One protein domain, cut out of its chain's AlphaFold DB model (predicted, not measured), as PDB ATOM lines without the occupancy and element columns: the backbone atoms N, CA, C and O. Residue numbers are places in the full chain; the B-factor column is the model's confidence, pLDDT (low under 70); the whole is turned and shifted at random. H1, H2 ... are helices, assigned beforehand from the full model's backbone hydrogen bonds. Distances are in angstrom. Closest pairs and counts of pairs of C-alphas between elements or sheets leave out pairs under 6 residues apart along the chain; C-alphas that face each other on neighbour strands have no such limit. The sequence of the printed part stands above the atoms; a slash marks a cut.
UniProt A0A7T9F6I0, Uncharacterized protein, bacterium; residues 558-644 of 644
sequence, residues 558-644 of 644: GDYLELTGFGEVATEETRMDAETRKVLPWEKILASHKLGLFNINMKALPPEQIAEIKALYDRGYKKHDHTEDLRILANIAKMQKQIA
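What this domain is: This is residues 558 to 644 of the 644 residues of an uncharacterized protein of bacterium (UniProt A0A7T9F6I0). Two longer helices, H3 and H4, run side by side in opposite ways as a loosely joined helical hairpin, with two short helices, H1 and H2, and long loops on one side of it. The long stretch 591 to 606 loops past H1 and H4 before H3 begins, while residues 572 to 577, in the stretch between H1 and H2, stick out at one end and add to the length. The printed part has 87 residues with four named helices, in the order H1, H2, H3, H4, and no named strand. It is all helix by class, though under half of its residues, 42 of 87, are in named elements. The whole is compact, with a radius of gyration of the C-alphas of 13.1 A, yet elongated, with spans of 42 by 25 by 18 A.

How they stand to each other: H1, residues 558 to 564, and H4, residues 627 to 643, are close but not clearly touching; their closest C-alphas, those of Thr 564 and Leu 630, are 7.7 A apart. They run the same way at a shallow tilt of 17 degrees. H2, residues 586 to 590, is apart from H1 and from H4. H2 and H3, residues 607 to 619, are close but not clearly touching, with the closest C-alphas, those of Trp 586 and Lys 614, 8.0 A apart. H3 is apart from H1. H3 and H4 form a helical hairpin and only just touch, with 3 pairs of C-alphas within 8 A; the closest are those of Leu 616 and Asp 629, 6.4 A apart. They run opposite ways at a shallow tilt of 21 degrees, and H4 touches H3 with residues 629 to 636 alone. In H1, H2, H3 and H4 every O i to N i+4 pair is within hydrogen-bond range.

Where its parts are: H1 begins at C-alpha 558, at (8.626, -40.636, -37.243), and is 10.1 A from first to last C-alpha. H2 is 6.1 A long by the same measure. H3 begins at C-alpha 607, at (-16.377, -30.545, -38.448), and measures 18.3 A. H4, the longest helix with 17 residues, measures 24.9 A and ends at C-alpha 643, at (-13.998, -22.482, -25.988).

The domain as a whole: The two C-alphas farthest apart, those of Met 576 and Ile 643, are 42.3 A apart. The printed part has no cut and ends at Ala 644, the chain's last residue. The links H1 to H2, with 21 residues, and H2 to H3, with 16, are long; the link H3 to H4, with 7, is short. The mean pLDDT of the printed part is 72.5, and 30 residues of this predicted model are under 70, among them residues 568 to 583 and 620 to 627.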
ATOM      1  N   GLY A 558       8.794 -39.924 -38.508       60.59
ATOM      2  CA  GLY A 558       8.626 -40.636 -37.243       60.59
ATOM      3  C   GLY A 558       8.229 -39.699 -36.101       60.59
ATOM      4  O   GLY A 558       7.231 -39.950 -35.425       60.59
ATOM      5  N   ASP A 559       8.989 -38.622 -35.925       61.91
ATOM      6  CA  ASP A 559       8.801 -37.635 -34.861       61.91
ATOM      7  C   ASP A 559       7.467 -36.895 -35.046       61.91
ATOM      8  O   ASP A 559       6.698 -36.777 -34.098       61.91
ATOM      9  N   TYR A 560       7.103 -36.541 -36.283       70.25
ATOM     10  CA  TYR A 560       5.793 -35.985 -36.629       70.25
ATOM     11  C   TYR A 560       4.638 -36.913 -36.228       70.25
ATOM     12  O   TYR A 560       3.723 -36.481 -35.529       70.25
ATOM     13  N   LEU A 561       4.669 -38.198 -36.605       69.88
ATOM     14  CA  LEU A 561       3.595 -39.148 -36.263       69.88
ATOM     15  C   LEU A 561       3.421 -39.327 -34.747       69.88
ATOM     16  O   LEU A 561       2.314 -39.577 -34.271       69.88
ATOM     17  N   GLU A 562       4.503 -39.195 -33.984       68.81
ATOM     18  CA  GLU A 562       4.488 -39.312 -32.527       68.81
ATOM     19  C   GLU A 562       4.022 -38.021 -31.845       68.81
ATOM     20  O   GLU A 562       3.155 -38.065 -30.973       68.81
ATOM     21  N   LEU A 563       4.524 -36.868 -32.296       71.38
ATOM     22  CA  LEU A 563       4.134 -35.542 -31.812       71.38
ATOM     23  C   LEU A 563       2.664 -35.230 -32.106       71.38
ATOM     24  O   LEU A 563       1.988 -34.606 -31.294       71.38
ATOM     25  N   THR A 564       2.140 -35.685 -33.239       77.12
ATOM     26  CA  THR A 564       0.724 -35.519 -33.604       77.12
ATOM     27  C   THR A 564      -0.185 -36.577 -32.988       77.12
ATOM     28  O   THR A 564      -1.391 -36.371 -32.902       77.12
ATOM     29  N   GLY A 565       0.365 -37.702 -32.517       75.25
ATOM     30  CA  GLY A 565      -0.423 -38.845 -32.054       75.25
ATOM     31  C   GLY A 565      -1.116 -39.609 -33.187       75.25
ATOM     32  O   GLY A 565      -2.107 -40.290 -32.938       75.25
ATOM     33  N   PHE A 566      -0.619 -39.493 -34.422       81.25
ATOM     34  CA  PHE A 566      -1.106 -40.226 -35.593       81.25
ATOM     35  C   PHE A 566      -0.513 -41.637 -35.730       81.25
ATOM     36  O   PHE A 566      -0.974 -42.413 -36.568       81.25
ATOM     37  N   GLY A 567       0.490 -42.002 -34.926       71.25
ATOM     38  CA  GLY A 567       1.093 -43.338 -34.911       71.25
ATOM     39  C   GLY A 567       1.113 -43.997 -33.529       71.25
ATOM     40  O   GLY A 567       1.107 -43.324 -32.500       71.25
ATOM     41  N   GLU A 568       1.172 -45.331 -33.504       59.75
ATOM     42  CA  GLU A 568       1.499 -46.123 -32.311       59.75
ATOM     43  C   GLU A 568       3.018 -46.360 -32.236       59.75
ATOM     44  O   GLU A 568       3.683 -46.630 -33.241       59.75
ATOM     45  N   VAL A 569       3.583 -46.272 -31.027       48.31
ATOM     46  CA  VAL A 569       4.972 -46.677 -30.772       48.31
ATOM     47  C   VAL A 569       5.033 -48.200 -30.843       48.31
ATOM     48  O   VAL A 569       4.390 -48.875 -30.042       48.31
ATOM     49  N   ALA A 570       5.800 -48.726 -31.796       40.72
ATOM     50  CA  ALA A 570       6.112 -50.145 -31.883       40.72
ATOM     51  C   ALA A 570       6.742 -50.627 -30.559       40.72
ATOM     52  O   ALA A 570       7.583 -49.930 -29.979       40.72
ATOM     53  N   THR A 571       6.306 -51.782 -30.052       41.47
ATOM     54  CA  THR A 571       6.916 -52.429 -28.881       41.47
ATOM     55  C   THR A 571       8.388 -52.746 -29.162       41.47
ATOM     56  O   THR A 571       8.804 -52.811 -30.319       41.47
ATOM     57  N   GLU A 572       9.186 -52.931 -28.107       37.41
ATOM     58  CA  GLU A 572      10.645 -53.119 -28.186       37.41
ATOM     59  C   GLU A 572      11.098 -54.176 -29.206       37.41
ATOM     60  O   GLU A 572      12.108 -53.980 -29.872       37.41
ATOM     61  N   GLU A 573      10.289 -55.212 -29.423       37.22
ATOM     62  CA  GLU A 573      10.540 -56.319 -30.357       37.22
ATOM     63  C   GLU A 573      10.367 -55.974 -31.851       37.22
ATOM     64  O   GLU A 573      10.707 -56.782 -32.707       37.22
ATOM     65  N   THR A 574       9.843 -54.793 -32.203       37.72
ATOM     66  CA  THR A 574       9.538 -54.409 -33.605       37.72
ATOM     67  C   THR A 574      10.274 -53.147 -34.070       37.72
ATOM     68  O   THR A 574       9.916 -52.539 -35.073       37.72
ATOM     69  N   ARG A 575      11.321 -52.743 -33.342       41.12
ATOM     70  CA  ARG A 575      12.015 -51.450 -33.474       41.12
ATOM     71  C   ARG A 575      12.895 -51.250 -34.716       41.12
ATOM     72  O   ARG A 575      13.464 -50.170 -34.836       41.12
ATOM     73  N   MET A 576      13.031 -52.226 -35.611       35.50
ATOM     74  CA  MET A 576      14.122 -52.204 -36.590       35.50
ATOM     75  C   MET A 576      13.949 -51.312 -37.827       35.50
ATOM     76  O   MET A 576      14.933 -51.134 -38.521       35.50
ATOM     77  N   ASP A 577      12.801 -50.674 -38.075       43.31
ATOM     78  CA  ASP A 577      12.663 -49.788 -39.244       43.31
ATOM     79  C   ASP A 577      11.838 -48.537 -38.934       43.31
ATOM     80  O   ASP A 577      10.673 -48.624 -38.530       43.31
ATOM     81  N   ALA A 578      12.374 -47.348 -39.224       42.06
ATOM     82  CA  ALA A 578      11.612 -46.092 -39.210       42.06
ATOM     83  C   ALA A 578      10.382 -46.123 -40.151       42.06
ATOM     84  O   ALA A 578       9.440 -45.345 -39.975       42.06
ATOM     85  N   GLU A 579      10.356 -47.057 -41.107       42.41
ATOM     86  CA  GLU A 579       9.232 -47.328 -42.008       42.41
ATOM     87  C   GLU A 579       8.103 -48.165 -41.378       42.41
ATOM     88  O   GLU A 579       6.989 -48.176 -41.903       42.41
ATOM     89  N   THR A 580       8.331 -48.804 -40.223       41.59
ATOM     90  CA  THR A 580       7.376 -49.745 -39.598       41.59
ATOM     91  C   THR A 580       6.500 -49.147 -38.492       41.59
ATOM     92  O   THR A 580       5.665 -49.857 -37.921       41.59
ATOM     93  N   ARG A 581       6.602 -47.837 -38.195       53.53
ATOM     94  CA  ARG A 581       5.676 -47.179 -37.249       53.53
ATOM     95  C   ARG A 581       4.240 -47.293 -37.771       53.53
ATOM     96  O   ARG A 581       3.889 -46.692 -38.788       53.53
ATOM     97  N   LYS A 582       3.396 -48.057 -37.067       61.16
ATOM     98  CA  LYS A 582       1.997 -48.261 -37.456       61.16
ATOM     99  C   LYS A 582       1.211 -46.973 -37.273       61.16
ATOM    100  O   LYS A 582       1.000 -46.490 -36.163       61.16
ATOM    101  N   VAL A 583       0.754 -46.458 -38.400       69.00
ATOM    102  CA  VAL A 583      -0.270 -45.428 -38.492       69.00
ATOM    103  C   VAL A 583      -1.510 -45.884 -37.742       69.00
ATOM    104  O   VAL A 583      -2.024 -46.977 -37.991       69.00
ATOM    105  N   LEU A 584      -2.007 -45.045 -36.842       72.81
ATOM    106  CA  LEU A 584      -3.294 -45.278 -36.217       72.81
ATOM    107  C   LEU A 584      -4.395 -45.144 -37.272       72.81
ATOM    108  O   LEU A 584      -4.417 -44.137 -37.980       72.81
ATOM    109  N   PRO A 585      -5.331 -46.107 -37.370       81.25
ATOM    110  CA  PRO A 585      -6.546 -45.930 -38.150       81.25
ATOM    111  C   PRO A 585      -7.242 -44.617 -37.783       81.25
ATOM    112  O   PRO A 585      -7.317 -44.261 -36.600       81.25
ATOM    113  N   TRP A 586      -7.765 -43.911 -38.784       86.50
ATOM    114  CA  TRP A 586      -8.424 -42.616 -38.595       86.50
ATOM    115  C   TRP A 586      -9.544 -42.680 -37.547       86.50
ATOM    116  O   TRP A 586      -9.739 -41.744 -36.777       86.50
ATOM    117  N   GLU A 587     -10.234 -43.813 -37.446       84.06
ATOM    118  CA  GLU A 587     -11.302 -44.060 -36.480       84.06
ATOM    119  C   GLU A 587     -10.790 -44.004 -35.032       84.06
ATOM    120  O   GLU A 587     -11.478 -43.487 -34.151       84.06
ATOM    121  N   LYS A 588      -9.564 -44.485 -34.779       81.56
ATOM    122  CA  LYS A 588      -8.921 -44.382 -33.460       81.56
ATOM    123  C   LYS A 588      -8.525 -42.938 -33.144       81.56
ATOM    124  O   LYS A 588      -8.681 -42.510 -32.003       81.56
ATOM    125  N   ILE A 589      -8.053 -42.187 -34.141       84.88
ATOM    126  CA  ILE A 589      -7.706 -40.767 -33.991       84.88
ATOM    127  C   ILE A 589      -8.963 -39.957 -33.674       84.88
ATOM    128  O   ILE A 589      -8.990 -39.236 -32.681       84.88
ATOM    129  N   LEU A 590     -10.034 -40.146 -34.444       86.88
ATOM    130  CA  LEU A 590     -11.320 -39.472 -34.258       86.88
ATOM    131  C   LEU A 590     -11.929 -39.735 -32.870       86.88
ATOM    132  O   LEU A 590     -12.592 -38.872 -32.300       86.88
ATOM    133  N   ALA A 591     -11.684 -40.919 -32.304       84.06
ATOM    134  CA  ALA A 591     -12.142 -41.285 -30.968       84.06
ATOM    135  C   ALA A 591     -11.284 -40.705 -29.823       84.06
ATOM    136  O   ALA A 591     -11.673 -40.843 -28.658       84.06
ATOM    137  N   SER A 592     -10.143 -40.070 -30.120       81.88
ATOM    138  CA  SER A 592      -9.174 -39.624 -29.116       81.88
ATOM    139  C   SER A 592      -9.649 -38.411 -28.314       81.88
ATOM    140  O   SER A 592     -10.106 -37.404 -28.852       81.88
ATOM    141  N   HIS A 593      -9.475 -38.494 -26.996       80.75
ATOM    142  CA  HIS A 593      -9.729 -37.395 -26.060       80.75
ATOM    143  C   HIS A 593      -8.488 -36.541 -25.770       80.75
ATOM    144  O   HIS A 593      -8.615 -35.485 -25.154       80.75
ATOM    145  N   LYS A 594      -7.303 -37.014 -26.174       77.56
ATOM    146  CA  LYS A 594      -6.003 -36.358 -25.985       77.56
ATOM    147  C   LYS A 594      -5.077 -36.767 -27.125       77.56
ATOM    148  O   LYS A 594      -4.282 -37.697 -26.994       77.56
ATOM    149  N   LEU A 595      -5.239 -36.126 -28.272       81.19
ATOM    150  CA  LEU A 595      -4.450 -36.419 -29.456       81.19
ATOM    151  C   LEU A 595      -3.090 -35.702 -29.395       81.19
ATOM    152  O   LEU A 595      -3.033 -34.476 -29.268       81.19
ATOM    153  N   GLY A 596      -2.014 -36.488 -29.496       74.12
ATOM    154  CA  GLY A 596      -0.637 -36.007 -29.634       74.12
ATOM    155  C   GLY A 596      -0.113 -35.170 -28.466       74.12
ATOM    156  O   GLY A 596      -0.633 -35.200 -27.348       74.12
ATOM    157  N   LEU A 597       0.942 -34.406 -28.752       71.44
ATOM    158  CA  LEU A 597       1.578 -33.454 -27.848       71.44
ATOM    159  C   LEU A 597       0.640 -32.287 -27.514       71.44
ATOM    160  O   LEU A 597       0.693 -31.792 -26.398       71.44
ATOM    161  N   PHE A 598      -0.241 -31.885 -28.434       76.19
ATOM    162  CA  PHE A 598      -1.123 -30.719 -28.283       76.19
ATOM    163  C   PHE A 598      -2.398 -30.983 -27.457       76.19
ATOM    164  O   PHE A 598      -3.200 -30.069 -27.277       76.19
ATOM    165  N   ASN A 599      -2.609 -32.214 -26.965       77.50
ATOM    166  CA  ASN A 599      -3.778 -32.619 -26.169       77.50
ATOM    167  C   ASN A 599      -5.136 -32.281 -26.815       77.50
ATOM    168  O   ASN A 599      -6.104 -31.963 -26.123       77.50
ATOM    169  N   ILE A 600      -5.229 -32.377 -28.141       85.31
ATOM    170  CA  ILE A 600      -6.452 -32.027 -28.867       85.31
ATOM    171  C   ILE A 600      -7.542 -33.068 -28.563       85.31
ATOM    172  O   ILE A 600      -7.348 -34.269 -28.756       85.31
ATOM    173  N   ASN A 601      -8.705 -32.620 -28.092       88.19
ATOM    174  CA  ASN A 601      -9.867 -33.478 -27.867       88.19
ATOM    175  C   ASN A 601     -10.700 -33.558 -29.151       88.19
ATOM    176  O   ASN A 601     -11.524 -32.682 -29.416       88.19
ATOM    177  N   MET A 602     -10.520 -34.620 -29.935       89.31
ATOM    178  CA  MET A 602     -11.138 -34.755 -31.262       89.31
ATOM    179  C   MET A 602     -12.670 -34.738 -31.223       89.31
ATOM    180  O   MET A 602     -13.303 -34.276 -32.168       89.31
ATOM    181  N   LYS A 603     -13.284 -35.165 -30.110       87.19
ATOM    182  CA  LYS A 603     -14.748 -35.170 -29.946       87.19
ATOM    183  C   LYS A 603     -15.357 -33.792 -29.702       87.19
ATOM    184  O   LYS A 603     -16.567 -33.642 -29.830       87.19
ATOM    185  N   ALA A 604     -14.543 -32.817 -29.304       86.00
ATOM    186  CA  ALA A 604     -14.982 -31.456 -29.008       86.00
ATOM    187  C   ALA A 604     -14.652 -30.470 -30.142       86.00
ATOM    188  O   ALA A 604     -14.819 -29.266 -29.966       86.00
ATOM    189  N   LEU A 605     -14.156 -30.959 -31.283       89.19
ATOM    190  CA  LEU A 605     -13.840 -30.118 -32.433       89.19
ATOM    191  C   LEU A 605     -15.046 -29.965 -33.377       89.19
ATOM    192  O   LEU A 605     -15.787 -30.926 -33.596       89.19
ATOM    193  N   PRO A 606     -15.225 -28.786 -33.996       90.25
ATOM    194  CA  PRO A 606     -16.150 -28.600 -35.101       90.25
ATOM    195  C   PRO A 606     -15.714 -29.401 -36.348       90.25
ATOM    196  O   PRO A 606     -14.519 -29.654 -36.538       90.25
ATOM    197  N   PRO A 607     -16.657 -29.748 -37.250       91.06
ATOM    198  CA  PRO A 607     -16.377 -30.545 -38.448       91.06
ATOM    199  C   PRO A 607     -15.265 -29.987 -39.346       91.06
ATOM    200  O   PRO A 607     -14.507 -30.759 -39.928       91.06
ATOM    201  N   GLU A 608     -15.140 -28.662 -39.433       91.19
ATOM    202  CA  GLU A 608     -14.115 -27.988 -40.240       91.19
ATOM    203  C   GLU A 608     -12.696 -28.271 -39.718       91.19
ATOM    204  O   GLU A 608     -11.816 -28.636 -40.494       91.19
ATOM    205  N   GLN A 609     -12.491 -28.222 -38.398       90.44
ATOM    206  CA  GLN A 609     -11.200 -28.541 -37.773       90.44
ATOM    207  C   GLN A 609     -10.889 -30.042 -37.849       90.44
ATOM    208  O   GLN A 609      -9.737 -30.432 -38.016       90.44
ATOM    209  N   ILE A 610     -11.912 -30.904 -37.790       91.12
ATOM    210  CA  ILE A 610     -11.741 -32.348 -38.018       91.12
ATOM    211  C   ILE A 610     -11.272 -32.613 -39.456       91.12
ATOM    212  O   ILE A 610     -10.387 -33.443 -39.663       91.12
ATOM    213  N   ALA A 611     -11.834 -31.911 -40.445       90.25
ATOM    214  CA  ALA A 611     -11.417 -32.020 -41.841       90.25
ATOM    215  C   ALA A 611      -9.981 -31.514 -42.056       90.25
ATOM    216  O   ALA A 611      -9.217 -32.140 -42.789       90.25
ATOM    217  N   GLU A 612      -9.589 -30.438 -41.372       90.56
ATOM    218  CA  GLU A 612      -8.225 -29.907 -41.408       90.56
ATOM    219  C   GLU A 612      -7.212 -30.898 -40.812       90.56
ATOM    220  O   GLU A 612      -6.226 -31.236 -41.467       90.56
ATOM    221  N   ILE A 613      -7.501 -31.478 -39.641       90.19
ATOM    222  CA  ILE A 613      -6.669 -32.537 -39.042       90.19
ATOM    223  C   ILE A 613      -6.621 -33.781 -39.934       90.19
ATOM    224  O   ILE A 613      -5.569 -34.406 -40.052       90.19
ATOM    225  N   LYS A 614      -7.724 -34.137 -40.604       90.25
ATOM    226  CA  LYS A 614      -7.744 -35.256 -41.555       90.25
ATOM    227  C   LYS A 614      -6.826 -34.992 -42.747       90.25
ATOM    228  O   LYS A 614      -6.065 -35.873 -43.125       90.25
ATOM    229  N   ALA A 615      -6.832 -33.772 -43.280       88.44
ATOM    230  CA  ALA A 615      -5.911 -33.383 -44.343       88.44
ATOM    231  C   ALA A 615      -4.445 -33.457 -43.882       88.44
ATOM    232  O   ALA A 615      -3.596 -33.922 -44.638       88.44
ATOM    233  N   LEU A 616      -4.139 -33.057 -42.642       87.94
ATOM    234  CA  LEU A 616      -2.800 -33.198 -42.049       87.94
ATOM    235  C   LEU A 616      -2.384 -34.664 -41.874       87.94
ATOM    236  O   LEU A 616      -1.244 -35.026 -42.167       87.94
ATOM    237  N   TYR A 617      -3.311 -35.510 -41.427       85.25
ATOM    238  CA  TYR A 617      -3.121 -36.952 -41.298       85.25
ATOM    239  C   TYR A 617      -2.846 -37.607 -42.660       85.25
ATOM    240  O   TYR A 617      -1.865 -38.332 -42.806       85.25
ATOM    241  N   ASP A 618      -3.631 -37.271 -43.688       82.19
ATOM    242  CA  ASP A 618      -3.462 -37.792 -45.049       82.19
ATOM    243  C   ASP A 618      -2.152 -37.287 -45.703       82.19
ATOM    244  O   ASP A 618      -1.545 -37.980 -46.526       82.19
ATOM    245  N   ARG A 619      -1.676 -36.085 -45.328       74.31
ATOM    246  CA  ARG A 619      -0.400 -35.500 -45.793       74.31
ATOM    247  C   ARG A 619       0.834 -36.008 -45.047       74.31
ATOM    248  O   ARG A 619       1.914 -35.996 -45.639       74.31
ATOM    249  N   GLY A 620       0.682 -36.481 -43.809       64.62
ATOM    250  CA  GLY A 620       1.756 -36.859 -42.876       64.62
ATOM    251  C   GLY A 620       2.738 -37.937 -43.350       64.62
ATOM    252  O   GLY A 620       3.704 -38.250 -42.660       64.62
ATOM    253  N   TYR A 621       2.493 -38.518 -44.525       59.16
ATOM    254  CA  TYR A 621       3.315 -39.555 -45.150       59.16
ATOM    255  C   TYR A 621       4.281 -39.042 -46.219       59.16
ATOM    256  O   TYR A 621       5.089 -39.828 -46.715       59.16
ATOM    257  N   LYS A 622       4.211 -37.761 -46.595       59.62
ATOM    258  CA  LYS A 622       5.081 -37.179 -47.627       59.62
ATOM    259  C   LYS A 622       6.410 -36.709 -47.016       59.62
ATOM    260  O   LYS A 622       6.412 -36.165 -45.920       59.62
ATOM    261  N   LYS A 623       7.536 -36.906 -47.722       50.84
ATOM    262  CA  LYS A 623       8.885 -36.451 -47.312       50.84
ATOM    263  C   LYS A 623       9.008 -34.915 -47.406       50.84
ATOM    264  O   LYS A 623       9.658 -34.415 -48.322       50.84
ATOM    265  N   HIS A 624       8.366 -34.168 -46.508       54.03
ATOM    266  CA  HIS A 624       8.419 -32.700 -46.452       54.03
ATOM    267  C   HIS A 624       8.560 -32.196 -45.003       54.03
ATOM    268  O   HIS A 624       8.334 -32.951 -44.064       54.03
ATOM    269  N   ASP A 625       8.946 -30.929 -44.831       61.16
ATOM    270  CA  ASP A 625       8.966 -30.234 -43.535       61.16
ATOM    271  C   ASP A 625       7.535 -30.091 -42.971       61.16
ATOM    272  O   ASP A 625       6.657 -29.525 -43.623       61.16
ATOM    273  N   HIS A 626       7.306 -30.607 -41.757       69.62
ATOM    274  CA  HIS A 626       6.008 -30.611 -41.069       69.62
ATOM    275  C   HIS A 626       5.814 -29.445 -40.078       69.62
ATOM    276  O   HIS A 626       4.868 -29.448 -39.287       69.62
ATOM    277  N   THR A 627       6.683 -28.431 -40.087       68.06
ATOM    278  CA  THR A 627       6.588 -27.279 -39.173       68.06
ATOM    279  C   THR A 627       5.242 -26.554 -39.271       68.06
ATOM    280  O   THR A 627       4.653 -26.196 -38.249       68.06
ATOM    281  N   GLU A 628       4.731 -26.354 -40.488       75.81
ATOM    282  CA  GLU A 628       3.439 -25.689 -40.698       75.81
ATOM    283  C   GLU A 628       2.267 -26.575 -40.255       75.81
ATOM    284  O   GLU A 628       1.314 -26.085 -39.650       75.81
ATOM    285  N   ASP A 629       2.374 -27.893 -40.450       82.50
ATOM    286  CA  ASP A 629       1.376 -28.854 -39.975       82.50
ATOM    287  C   ASP A 629       1.250 -28.801 -38.436       82.50
ATOM    288  O   ASP A 629       0.145 -28.765 -37.888       82.50
ATOM    289  N   LEU A 630       2.379 -28.708 -37.720       78.38
ATOM    290  CA  LEU A 630       2.400 -28.540 -36.262       78.38
ATOM    291  C   LEU A 630       1.867 -27.175 -35.810       78.38
ATOM    292  O   LEU A 630       1.203 -27.096 -34.775       78.38
ATOM    293  N   ARG A 631       2.103 -26.104 -36.578       80.44
ATOM    294  CA  ARG A 631       1.529 -24.778 -36.304       80.44
ATOM    295  C   ARG A 631       0.003 -24.795 -36.418       80.44
ATOM    296  O   ARG A 631      -0.674 -24.205 -35.575       80.44
ATOM    297  N   ILE A 632      -0.543 -25.492 -37.414       85.00
ATOM    298  CA  ILE A 632      -1.993 -25.662 -37.573       85.00
ATOM    299  C   ILE A 632      -2.571 -26.407 -36.361       85.00
ATOM    300  O   ILE A 632      -3.523 -25.929 -35.743       85.00
ATOM    301  N   LEU A 633      -1.955 -27.519 -35.945       85.25
ATOM    302  CA  LEU A 633      -2.391 -28.267 -34.758       85.25
ATOM    303  C   LEU A 633      -2.310 -27.433 -33.471       85.25
ATOM    304  O   LEU A 633      -3.245 -27.454 -32.669       85.25
ATOM    305  N   ALA A 634      -1.243 -26.650 -33.293       82.25
ATOM    306  CA  ALA A 634      -1.104 -25.718 -32.177       82.25
ATOM    307  C   ALA A 634      -2.241 -24.685 -32.143       82.25
ATOM    308  O   ALA A 634      -2.821 -24.422 -31.088       82.25
ATOM    309  N   ASN A 635      -2.594 -24.122 -33.302       84.25
ATOM    310  CA  ASN A 635      -3.686 -23.162 -33.424       84.25
ATOM    311  C   ASN A 635      -5.042 -23.795 -33.094       84.25
ATOM    312  O   ASN A 635      -5.821 -23.198 -32.350       84.25
ATOM    313  N   ILE A 636      -5.306 -25.014 -33.577       85.88
ATOM    314  CA  ILE A 636      -6.534 -25.752 -33.252       85.88
ATOM    315  C   ILE A 636      -6.623 -26.009 -31.740       85.88
ATOM    316  O   ILE A 636      -7.656 -25.730 -31.127       85.88
ATOM    317  N   ALA A 637      -5.535 -26.466 -31.113       83.31
ATOM    318  CA  ALA A 637      -5.479 -26.684 -29.668       83.31
ATOM    319  C   ALA A 637      -5.736 -25.389 -28.875       83.31
ATOM    320  O   ALA A 637      -6.501 -25.383 -27.906       83.31
ATOM    321  N   LYS A 638      -5.152 -24.269 -29.321       81.75
ATOM    322  CA  LYS A 638      -5.368 -22.943 -28.729       81.75
ATOM    323  C   LYS A 638      -6.835 -22.523 -28.798       81.75
ATOM    324  O   LYS A 638      -7.385 -22.086 -27.788       81.75
ATOM    325  N   MET A 639      -7.468 -22.667 -29.962       82.31
ATOM    326  CA  MET A 639      -8.882 -22.325 -30.161       82.31
ATOM    327  C   MET A 639      -9.792 -23.192 -29.290       82.31
ATOM    328  O   MET A 639     -10.678 -22.670 -28.621       82.31
ATOM    329  N   GLN A 640      -9.542 -24.501 -29.232       81.00
ATOM    330  CA  GLN A 640     -10.332 -25.419 -28.413       81.00
ATOM    331  C   GLN A 640     -10.297 -25.049 -26.922       81.00
ATOM    332  O   GLN A 640     -11.320 -25.125 -26.247       81.00
ATOM    333  N   LYS A 641      -9.150 -24.590 -26.409       74.38
ATOM    334  CA  LYS A 641      -9.008 -24.152 -25.012       74.38
ATOM    335  C   LYS A 641      -9.665 -22.800 -24.717       74.38
ATOM    336  O   LYS A 641      -9.969 -22.525 -23.570       74.38
ATOM    337  N   GLN A 642      -9.859 -21.945 -25.720       74.00
ATOM    338  CA  GLN A 642     -10.608 -20.692 -25.554       74.00
ATOM    339  C   GLN A 642     -12.124 -20.922 -25.483       74.00
ATOM    340  O   GLN A 642     -12.853 -20.047 -25.024       74.00
ATOM    341  N   ILE A 643     -12.588 -22.076 -25.971       63.09
ATOM    342  CA  ILE A 643     -13.998 -22.482 -25.988       63.09
ATOM    343  C   ILE A 643     -14.367 -23.282 -24.723       63.09
ATOM    344  O   ILE A 643     -15.528 -23.253 -24.312       63.09
ATOM    345  N   ALA A 644     -13.402 -23.999 -24.137       56.06
ATOM    346  CA  ALA A 644     -13.530 -24.747 -22.882       56.06
ATOM    347  C   ALA A 644     -13.363 -23.842 -21.655       56.06
ATOM    348  O   ALA A 644     -14.076 -24.096 -20.657       56.06
TER     349      ALA A 644